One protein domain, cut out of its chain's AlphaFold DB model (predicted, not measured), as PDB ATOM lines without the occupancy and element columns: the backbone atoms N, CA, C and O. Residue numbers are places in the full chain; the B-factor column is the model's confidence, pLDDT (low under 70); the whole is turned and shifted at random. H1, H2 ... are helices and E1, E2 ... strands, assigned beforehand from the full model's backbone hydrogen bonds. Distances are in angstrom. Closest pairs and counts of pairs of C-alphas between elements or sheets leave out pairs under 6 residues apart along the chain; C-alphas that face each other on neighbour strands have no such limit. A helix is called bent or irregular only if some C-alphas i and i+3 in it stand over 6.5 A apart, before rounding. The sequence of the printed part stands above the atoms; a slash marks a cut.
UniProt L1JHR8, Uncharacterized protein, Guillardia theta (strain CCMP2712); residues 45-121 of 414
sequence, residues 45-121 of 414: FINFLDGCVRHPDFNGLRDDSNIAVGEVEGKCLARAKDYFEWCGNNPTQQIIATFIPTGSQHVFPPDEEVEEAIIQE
ATOM      1  N   PHE A  45      45.940  17.181  52.675       97.06
ATOM      2  CA  PHE A  45      45.254  16.104  51.975       97.06
ATOM      3  C   PHE A  45      45.579  16.130  50.492       97.06
ATOM      4  O   PHE A  45      45.593  17.193  49.877       97.06
ATOM      5  N   ILE A  46      45.792  14.950  49.921       97.88
ATOM      6  CA  ILE A  46      46.034  14.743  48.496       97.88
ATOM      7  C   ILE A  46      44.871  13.936  47.938       97.88
ATOM      8  O   ILE A  46      44.560  12.865  48.453       97.88
ATOM      9  N   ASN A  47      44.211  14.452  46.908       98.19
ATOM     10  CA  ASN A  47      43.112  13.785  46.230       98.19
ATOM     11  C   ASN A  47      43.553  13.335  44.835       98.19
ATOM     12  O   ASN A  47      43.916  14.166  44.001       98.19
ATOM     13  N   PHE A  48      43.506  12.028  44.599       97.88
ATOM     14  CA  PHE A  48      43.785  11.394  43.314       97.88
ATOM     15  C   PHE A  48      42.453  11.108  42.612       97.88
ATOM     16  O   PHE A  48      41.804  10.110  42.939       97.88
ATOM     17  N   LEU A  49      42.045  11.970  41.675       96.81
ATOM     18  CA  LEU A  49      40.753  11.840  40.985       96.81
ATOM     19  C   LEU A  49      40.684  10.554  40.149       96.81
ATOM     20  O   LEU A  49      39.745   9.775  40.297       96.81
ATOM     21  N   ASP A  50      41.735  10.286  39.375       96.19
ATOM     22  CA  ASP A  50      41.822   9.132  38.467       96.19
ATOM     23  C   ASP A  50      42.712   7.999  39.009       96.19
ATOM     24  O   ASP A  50      43.011   7.026  38.315       96.19
ATOM     25  N   GLY A  51      43.155   8.121  40.262       96.69
ATOM     26  CA  GLY A  51      44.170   7.251  40.850       96.69
ATOM     27  C   GLY A  51      45.591   7.539  40.349       96.69
ATOM     28  O   GLY A  51      45.864   8.516  39.651       96.69
ATOM     29  N   CYS A  52      46.524   6.697  40.777       97.94
ATOM     30  CA  CYS A  52      47.945   6.803  40.472       97.94
ATOM     31  C   CYS A  52      48.361   5.658  39.537       97.94
ATOM     32  O   CYS A  52      48.263   4.490  39.917       97.94
ATOM     33  N   VAL A  53      48.849   5.969  38.329       97.50
ATOM     34  CA  VAL A  53      49.148   4.956  37.291       97.50
ATOM     35  C   VAL A  53      50.187   3.932  37.760       97.50
ATOM     36  O   VAL A  53      49.998   2.727  37.590       97.50
ATOM     37  N   ARG A  54      51.276   4.387  38.391       97.81
ATOM     38  CA  ARG A  54      52.323   3.496  38.925       97.81
ATOM     39  C   ARG A  54      51.941   2.784  40.224       97.81
ATOM     40  O   ARG A  54      52.537   1.756  40.539       97.81
ATOM     41  N   HIS A  55      50.972   3.314  40.970       97.25
ATOM     42  CA  HIS A  55      50.567   2.795  42.276       97.25
ATOM     43  C   HIS A  55      49.036   2.743  42.384       97.25
ATOM     44  O   HIS A  55      48.436   3.622  42.997       97.25
ATOM     45  N   PRO A  56      48.374   1.728  41.797       96.06
ATOM     46  CA  PRO A  56      46.909   1.669  41.725       96.06
ATOM     47  C   PRO A  56      46.195   1.639  43.087       96.06
ATOM     48  O   PRO A  56      44.996   1.893  43.173       96.06
ATOM     49  N   ASP A  57      46.920   1.322  44.160       96.19
ATOM     50  CA  ASP A  57      46.462   1.397  45.546       96.19
ATOM     51  C   ASP A  57      46.344   2.840  46.075       96.19
ATOM     52  O   ASP A  57      45.662   3.089  47.074       96.19
ATOM     53  N   PHE A  58      46.963   3.810  45.401       95.50
ATOM     54  CA  PHE A  58      46.829   5.239  45.668       95.50
ATOM     55  C   PHE A  58      45.702   5.824  44.815       95.50
ATOM     56  O   PHE A  58      45.905   6.290  43.694       95.50
ATOM     57  N   ASN A  59      44.491   5.798  45.369       96.56
ATOM     58  CA  ASN A  59      43.301   6.424  44.805       96.56
ATOM     59  C   ASN A  59      42.534   7.234  45.867       96.56
ATOM     60  O   ASN A  59      42.678   7.002  47.072       96.56
ATOM     61  N   GLY A  60      41.732   8.201  45.409       96.88
ATOM     62  CA  GLY A  60      40.872   9.025  46.260       96.88
ATOM     63  C   GLY A  60      41.629   9.970  47.196       96.88
ATOM     64  O   GLY A  60      42.740  10.409  46.908       96.88
ATOM     65  N   LEU A  61      41.004  10.299  48.327       97.62
ATOM     66  CA  LEU A  61      41.539  11.238  49.310       97.62
ATOM     67  C   LEU A  61      42.511  10.543  50.277       97.62
ATOM     68  O   LEU A  61      42.170   9.546  50.917       97.62
ATOM     69  N   ARG A  62      43.713  11.100  50.430       96.38
ATOM     70  CA  ARG A  62      44.777  10.597  51.304       96.38
ATOM     71  C   ARG A  62      45.292  11.695  52.225       96.38
ATOM     72  O   ARG A  62      45.462  12.834  51.805       96.38
ATOM     73  N   ASP A  63      45.560  11.319  53.469       95.75
ATOM     74  CA  ASP A  63      46.202  12.177  54.462       95.75
ATOM     75  C   ASP A  63      47.735  12.100  54.308       95.75
ATOM     76  O   ASP A  63      48.326  11.035  54.505       95.75
ATOM     77  N   ASP A  64      48.366  13.222  53.947       94.62
ATOM     78  CA  ASP A  64      49.826  13.393  53.837       94.62
ATOM     79  C   ASP A  64      50.388  14.249  54.992       94.62
ATOM     80  O   ASP A  64      51.437  14.889  54.889       94.62
ATOM     81  N   SER A  65      49.695  14.270  56.136       89.06
ATOM     82  CA  SER A  65      50.110  15.021  57.333       89.06
ATOM     83  C   SER A  65      51.240  14.344  58.120       89.06
ATOM     84  O   SER A  65      51.689  14.870  59.137       89.06
ATOM     85  N   ASN A  66      51.718  13.171  57.688       80.50
ATOM     86  CA  ASN A  66      52.734  12.387  58.403       80.50
ATOM     87  C   ASN A  66      54.168  12.935  58.255       80.50
ATOM     88  O   ASN A  66      55.076  12.524  58.982       80.50
ATOM     89  N   ILE A  67      54.381  13.876  57.340       72.75
ATOM     90  CA  ILE A  67      55.634  14.599  57.144       72.75
ATOM     91  C   ILE A  67      55.318  16.062  57.467       72.75
ATOM     92  O   ILE A  67      54.221  16.524  57.172       72.75
ATOM     93  N   ALA A  68      56.262  16.830  58.023       81.62
ATOM     94  CA  ALA A  68      56.130  18.266  58.362       81.62
ATOM     95  C   ALA A  68      55.659  19.202  57.208       81.62
ATOM     96  O   ALA A  68      55.671  20.426  57.322       81.62
ATOM     97  N   VAL A  69      55.297  18.625  56.066       84.62
ATOM     98  CA  VAL A  69      54.458  19.154  54.993       84.62
ATOM     99  C   VAL A  69      53.086  19.600  55.509       84.62
ATOM    100  O   VAL A  69      52.612  20.650  55.088       84.62
ATOM    101  N   GLY A  70      52.490  18.857  56.450       86.25
ATOM    102  CA  GLY A  70      51.198  19.203  57.044       86.25
ATOM    103  C   GLY A  70      51.187  20.569  57.729       86.25
ATOM    104  O   GLY A  70      50.177  21.249  57.708       86.25
ATOM    105  N   GLU A  71      52.315  21.039  58.265       92.38
ATOM    106  CA  GLU A  71      52.380  22.287  59.042       92.38
ATOM    107  C   GLU A  71      52.587  23.548  58.187       92.38
ATOM    108  O   GLU A  71      52.370  24.661  58.667       92.38
ATOM    109  N   VAL A  72      53.029  23.404  56.932       94.00
ATOM    110  CA  VAL A  72      53.422  24.534  56.077       94.00
ATOM    111  C   VAL A  72      52.629  24.501  54.778       94.00
ATOM    112  O   VAL A  72      52.899  23.675  53.910       94.00
ATOM    113  N   GLU A  73      51.718  25.459  54.608       94.81
ATOM    114  CA  GLU A  73      50.820  25.574  53.448       94.81
ATOM    115  C   GLU A  73      51.548  25.405  52.109       94.81
ATOM    116  O   GLU A  73      51.213  24.520  51.327       94.81
ATOM    117  N   GLY A  74      52.613  26.178  51.877       95.94
ATOM    118  CA  GLY A  74      53.371  26.102  50.626       95.94
ATOM    119  C   GLY A  74      54.010  24.733  50.369       95.94
ATOM    120  O   GLY A  74      54.143  24.334  49.216       95.94
ATOM    121  N   LYS A  75      54.365  23.981  51.421       95.69
ATOM    122  CA  LYS A  75      54.862  22.606  51.261       95.69
ATOM    123  C   LYS A  75      53.732  21.656  50.909       95.69
ATOM    124  O   LYS A  75      53.945  20.816  50.050       95.69
ATOM    125  N   CYS A  76      52.570  21.793  51.546       96.75
ATOM    126  CA  CYS A  76      51.400  20.978  51.235       96.75
ATOM    127  C   CYS A  76      50.962  21.153  49.781       96.75
ATOM    128  O   CYS A  76      50.838  20.174  49.054       96.75
ATOM    129  N   LEU A  77      50.809  22.400  49.328       97.44
ATOM    130  CA  LEU A  77      50.359  22.685  47.967       97.44
ATOM    131  C   LEU A  77      51.355  22.185  46.908       97.44
ATOM    132  O   LEU A  77      50.937  21.659  45.882       97.44
ATOM    133  N   ALA A  78      52.664  22.248  47.180       97.06
ATOM    134  CA  ALA A  78      53.686  21.711  46.280       97.06
ATOM    135  C   ALA A  78      53.599  20.183  46.081       97.06
ATOM    136  O   ALA A  78      54.073  19.672  45.066       97.06
ATOM    137  N   ARG A  79      52.959  19.444  47.002       97.06
ATOM    138  CA  ARG A  79      52.851  17.979  46.909       97.06
ATOM    139  C   ARG A  79      52.014  17.502  45.737       97.06
ATOM    140  O   ARG A  79      52.271  16.398  45.274       97.06
ATOM    141  N   ALA A  80      51.046  18.284  45.250       97.94
ATOM    142  CA  ALA A  80      50.248  17.882  44.087       97.94
ATOM    143  C   ALA A  80      51.158  17.544  42.893       97.94
ATOM    144  O   ALA A  80      51.035  16.473  42.299       97.94
ATOM    145  N   LYS A  81      52.147  18.408  42.632       97.94
ATOM    146  CA  LYS A  81      53.158  18.203  41.594       97.94
ATOM    147  C   LYS A  81      54.068  17.008  41.891       97.94
ATOM    148  O   LYS A  81      54.248  16.161  41.019       97.94
ATOM    149  N   ASP A  82      54.593  16.901  43.115       97.25
ATOM    150  CA  ASP A  82      55.451  15.771  43.507       97.25
ATOM    151  C   ASP A  82      54.748  14.423  43.290       97.25
ATOM    152  O   ASP A  82      55.341  13.476  42.772       97.25
ATOM    153  N   TYR A  83      53.480  14.323  43.705       97.88
ATOM    154  CA  TYR A  83      52.687  13.110  43.543       97.88
ATOM    155  C   TYR A  83      52.358  12.836  42.083       97.88
ATOM    156  O   TYR A  83      52.377  11.675  41.690       97.88
ATOM    157  N   PHE A  84      52.108  13.865  41.275       98.19
ATOM    158  CA  PHE A  84      51.823  13.693  39.854       98.19
ATOM    159  C   PHE A  84      53.028  13.093  39.120       98.19
ATOM    160  O   PHE A  84      52.905  12.065  38.448       98.19
ATOM    161  N   GLU A  85      54.218  13.666  39.330       97.81
ATOM    162  CA  GLU A  85      55.472  13.181  38.743       97.81
ATOM    163  C   GLU A  85      55.838  11.777  39.254       97.81
ATOM    164  O   GLU A  85      56.274  10.907  38.487       97.81
ATOM    165  N   TRP A  86      55.633  11.528  40.551       97.62
ATOM    166  CA  TRP A  86      55.868  10.220  41.158       97.62
ATOM    167  C   TRP A  86      54.927   9.153  40.594       97.62
ATOM    168  O   TRP A  86      55.396   8.074  40.222       97.62
ATOM    169  N   CYS A  87      53.637   9.471  40.456       98.06
ATOM    170  CA  CYS A  87      52.627   8.579  39.896       98.06
ATOM    171  C   CYS A  87      52.823   8.289  38.411       98.06
ATOM    172  O   CYS A  87      52.387   7.234  37.950       98.06
ATOM    173  N   GLY A  88      53.505   9.179  37.681       97.56
ATOM    174  CA  GLY A  88      53.624   9.084  36.229       97.56
ATOM    175  C   GLY A  88      52.264   9.217  35.549       97.56
ATOM    176  O   GLY A  88      51.988   8.482  34.605       97.56
ATOM    177  N   ASN A  89      51.409  10.086  36.091       96.44
ATOM    178  CA  ASN A  89      50.082  10.342  35.554       96.44
ATOM    179  C   ASN A  89      50.181  11.085  34.211       96.44
ATOM    180  O   ASN A  89      51.123  11.845  33.972       96.44
ATOM    181  N   ASN A  90      49.211  10.848  33.329       96.19
ATOM    182  CA  ASN A  90      49.109  11.585  32.071       96.19
ATOM    183  C   ASN A  90      48.677  13.035  32.336       96.19
ATOM    184  O   ASN A  90      48.016  13.284  33.345       96.19
ATOM    185  N   PRO A  91      48.964  13.987  31.428       95.75
ATOM    186  CA  PRO A  91      48.516  15.376  31.571       95.75
ATOM    187  C   PRO A  91      46.996  15.532  31.717       95.75
ATOM    188  O   PRO A  91      46.531  16.536  32.232       95.75
ATOM    189  N   THR A  92      46.219  14.534  31.294       95.31
ATOM    190  CA  THR A  92      44.761  14.496  31.441       95.31
ATOM    191  C   THR A  92      44.278  14.144  32.850       95.31
ATOM    192  O   THR A  92      43.099  14.310  33.142       95.31
ATOM    193  N   GLN A  93      45.160  13.656  33.724       96.06
ATOM    194  CA  GLN A  93      44.821  13.214  35.074       96.06
ATOM    195  C   GLN A  93      45.264  14.254  36.096       96.06
ATOM    196  O   GLN A  93      46.422  14.660  36.113       96.06
ATOM    197  N   GLN A  94      44.381  14.641  37.010       97.75
ATOM    198  CA  GLN A  94      44.685  15.691  37.982       97.75
ATOM    199  C   GLN A  94      44.877  15.159  39.402       97.75
ATOM    200  O   GLN A  94      44.226  14.210  39.852       97.75
ATOM    201  N   ILE A  95      45.766  15.827  40.136       98.12
ATOM    202  CA  ILE A  95      45.972  15.640  41.570       98.12
ATOM    203  C   ILE A  95      45.728  16.966  42.279       98.12
ATOM    204  O   ILE A  95      46.254  18.006  41.882       98.12
ATOM    205  N   ILE A  96      44.949  16.920  43.359       98.44
ATOM    206  CA  ILE A  96      44.591  18.104  44.143       98.44
ATOM    207  C   ILE A  96      45.217  18.001  45.529       98.44
ATOM    208  O   ILE A  96      44.912  17.076  46.279       98.44
ATOM    209  N   ALA A  97      46.050  18.969  45.902       98.19
ATOM    210  CA  ALA A  97      46.511  19.143  47.275       98.19
ATOM    211  C   ALA A  97      45.641  20.176  47.998       98.19
ATOM    212  O   ALA A  97      45.391  21.253  47.464       98.19
ATOM    213  N   THR A  98      45.197  19.869  49.216       97.81
ATOM    214  CA  THR A  98      44.382  20.750  50.065       97.81
ATOM    215  C   THR A  98      45.048  20.950  51.421       97.81
ATOM    216  O   THR A  98      45.293  19.984  52.147       97.81
ATOM    217  N   PHE A  99      45.285  22.208  51.793       97.00
ATOM    218  CA  PHE A  99      45.771  22.591  53.114       97.00
ATOM    219  C   PHE A  99      44.594  22.978  54.015       97.00
ATOM    220  O   PHE A  99      44.025  24.063  53.894       97.00
ATOM    221  N   ILE A 100      44.213  22.088  54.931       95.56
ATOM    222  CA  ILE A 100      42.980  22.216  55.725       95.56
ATOM    223  C   ILE A 100      42.908  23.491  56.576       95.56
ATOM    224  O   ILE A 100      41.830  24.085  56.613       95.56
ATOM    225  N   PRO A 101      43.986  23.964  57.238       93.94
ATOM    226  CA  PRO A 101      43.885  25.141  58.102       93.94
ATOM    227  C   PRO A 101      43.417  26.413  57.386       93.94
ATOM    228  O   PRO A 101      42.735  27.234  57.999       93.94
ATOM    229  N   THR A 102      43.777  26.586  56.109       95.00
ATOM    230  CA  THR A 102      43.360  27.745  55.299       95.00
ATOM    231  C   THR A 102      42.261  27.409  54.296       95.00
ATOM    232  O   THR A 102      41.580  28.315  53.822       95.00
ATOM    233  N   GLY A 103      42.081  26.127  53.967       95.94
ATOM    234  CA  GLY A 103      41.233  25.676  52.868       95.94
ATOM    235  C   GLY A 103      41.848  25.910  51.485       95.94
ATOM    236  O   GLY A 103      41.166  25.690  50.487       95.94
ATOM    237  N   SER A 104      43.109  26.353  51.404       96.88
ATOM    238  CA  SER A 104      43.802  26.556  50.130       96.88
ATOM    239  C   SER A 104      43.981  25.234  49.393       96.88
ATOM    240  O   SER A 104      44.288  24.206  50.004       96.88
ATOM    241  N   GLN A 105      43.825  25.277  48.072       98.12
ATOM    242  CA  GLN A 105      43.966  24.118  47.198       98.12
ATOM    243  C   GLN A 105      44.905  24.425  46.034       98.12
ATOM    244  O   GLN A 105      44.974  25.563  45.568       98.12
ATOM    245  N   HIS A 106      45.620  23.407  45.568       97.88
ATOM    246  CA  HIS A 106      46.432  23.465  44.360       97.88
ATOM    247  C   HIS A 106      46.168  22.220  43.521       97.88
ATOM    248  O   HIS A 106      46.295  21.099  44.016       97.88
ATOM    249  N   VAL A 107      45.777  22.441  42.269       98.19
ATOM    250  CA  VAL A 107      45.510  21.402  41.273       98.19
ATOM    251  C   VAL A 107      46.714  21.321  40.344       98.19
ATOM    252  O   VAL A 107      47.213  22.356  39.899       98.19
ATOM    253  N   PHE A 108      47.189  20.107  40.075       97.88
ATOM    254  CA  PHE A 108      48.266  19.862  39.124       97.88
ATOM    255  C   PHE A 108      47.942  18.655  38.225       97.88
ATOM    256  O   PHE A 108      47.578  17.604  38.767       97.88
ATOM    257  N   PRO A 109      48.114  18.764  36.892       97.50
ATOM    258  CA  PRO A 109      48.460  19.977  36.135       97.50
ATOM    259  C   PRO A 109      47.305  21.007  36.134       97.50
ATOM    260  O   PRO A 109      46.160  20.632  36.400       97.50
ATOM    261  N   PRO A 110      47.585  22.308  35.912       96.62
ATOM    262  CA  PRO A 110      46.545  23.334  35.808       96.62
ATOM    263  C   PRO A 110      45.618  23.059  34.614       96.62
ATOM    264  O   PRO A 110      46.067  22.531  33.600       96.62
ATOM    265  N   ASP A 111      44.342  23.447  34.715       93.75
ATOM    266  CA  ASP A 111      43.309  23.147  33.705       93.75
ATOM    267  C   ASP A 111      43.711  23.563  32.275       93.75
ATOM    268  O   ASP A 111      43.431  22.842  31.324       93.75
ATOM    269  N   GLU A 112      44.440  24.674  32.117       93.88
ATOM    270  CA  GLU A 112      44.944  25.140  30.814       93.88
ATOM    271  C   GLU A 112      45.890  24.119  30.149       93.88
ATOM    272  O   GLU A 112      45.809  23.884  28.945       93.88
ATOM    273  N   GLU A 113      46.747  23.449  30.927       87.81
ATOM    274  CA  GLU A 113      47.648  22.408  30.412       87.81
ATOM    275  C   GLU A 113      46.888  21.120  30.060       87.81
ATOM    276  O   GLU A 113      47.263  20.408  29.125       87.81
ATOM    277  N   VAL A 114      45.799  20.831  30.781       90.31
ATOM    278  CA  VAL A 114      44.910  19.701  30.478       90.31
ATOM    279  C   VAL A 114      44.219  19.924  29.133       90.31
ATOM    280  O   VAL A 114      44.204  19.024  28.294       90.31
ATOM    281  N   GLU A 115      43.685  21.127  28.900       89.50
ATOM    282  CA  GLU A 115      43.041  21.490  27.634       89.50
ATOM    283  C   GLU A 115      44.016  21.391  26.452       89.50
ATOM    284  O   GLU A 115      43.683  20.805  25.419       89.50
ATOM    285  N   GLU A 116      45.244  21.896  26.606       91.69
ATOM    286  CA  GLU A 116      46.273  21.787  25.568       91.69
ATOM    287  C   GLU A 116      46.649  20.330  25.266       91.69
ATOM    288  O   GLU A 116      46.828  19.972  24.097       91.69
ATOM    289  N   ALA A 117      46.737  19.477  26.288       89.31
ATOM    290  CA  ALA A 117      47.040  18.062  26.108       89.31
ATOM    291  C   ALA A 117      45.924  17.314  25.365       89.31
ATOM    292  O   ALA A 117      46.218  16.538  24.455       89.31
ATOM    293  N   ILE A 118      44.654  17.591  25.686       89.38
ATOM    294  CA  ILE A 118      43.500  16.996  24.991       89.38
ATOM    295  C   ILE A 118      43.502  17.398  23.509       89.38
ATOM    296  O   ILE A 118      43.341  16.547  22.634       89.38
ATOM    297  N   ILE A 119      43.753  18.677  23.203       90.19
ATOM    298  CA  ILE A 119      43.817  19.167  21.816       90.19
ATOM    299  C   ILE A 119      44.961  18.493  21.040       90.19
ATOM    300  O   ILE A 119      44.809  18.170  19.856       90.19
ATOM    301  N   GLN A 120      46.114  18.275  21.676       89.12
ATOM    302  CA  GLN A 120      47.244  17.585  21.046       89.12
ATOM    303  C   GLN A 120      46.945  16.111  20.760       89.12
ATOM    304  O   GLN A 120      47.359  15.603  19.717       89.12
ATOM    305  N   GLU A 121      46.209  15.438  21.644       88.56
ATOM    306  CA  GLU A 121      45.814  14.043  21.452       88.56
ATOM    307  C   GLU A 121      44.788  13.903  20.313       88.56
ATOM    308  O   GLU A 121      44.976  13.074  19.422       88.56
TER     309      GLU A 121
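AT A GLANCE: This is residues 45 to 121 of the 414 residues of an uncharacterized protein of Guillardia theta (strain CCMP2712) (UniProt L1JHR8). You are looking at a small four-stranded sheet with one helix, H1, laid over one face along the strands and the other face bare: two layers, sheet and helix. A second helix, H2, lies off the sheet beyond the end of E4 and lengthens the outline. The printed part has 77 residues, in the order E1, E2, H1, E3, E4, H2; the sheet E2 - E1 - E3 - E4 is antiparallel, the class mixed. It is compact, with a radius of gyration of the C-alphas of 12.4 A, and only just elongated, spanning 39 by 26 by 16 A.

IN THESE COORDINATES: Find C-alpha 45 at (45.254, 16.104, 51.975), where E1, residues 45 to 48, begins. E2 is residues 60 to 63. H1, residues 73 to 87, runs 21.8 A; it is neither bent nor irregular, but only just: C-alphas 77 and 80 are 6.2 A apart. E3, residues 95 to 99, runs 13.5 A, and E4, residues 104 to 108, 13.6 A. H2, residues 111 to 121, runs 15.5 A to C-alpha 121 at (45.814, 14.043, 21.452).

HOW THE PARTS SIT: Look for N 46 and O 62, 2.9 A, in the hairpin E1 and E2; N 47 and O 96, 2.8 A, between E1 and E3; N 97 and O 106, 2.9 A, in the hairpin E3 and E4. H1 is on the sheet at a height of 7.6 A, over E3 and E4, at 19 degrees to E3 on the local plane; their closest C-alphas, Ala 80 and Ala 97, are 5.1 A apart. E2, H1 and E3 form a split strand-helix-strand unit, two same-way strands with E1 between them, its crossover right-handed. H2 is not on the sheet and is apart from H1. Every O i to N i+4 pair is within hydrogen-bond range in H2, 9 of 11 in H1.

THE WHOLE: The farthest C-alphas, Glu 71 and Glu 121, are 39.0 A apart. The printed part has no cut; the link E1 to E2 is long, and no printed residue is under 70 in pLDDT.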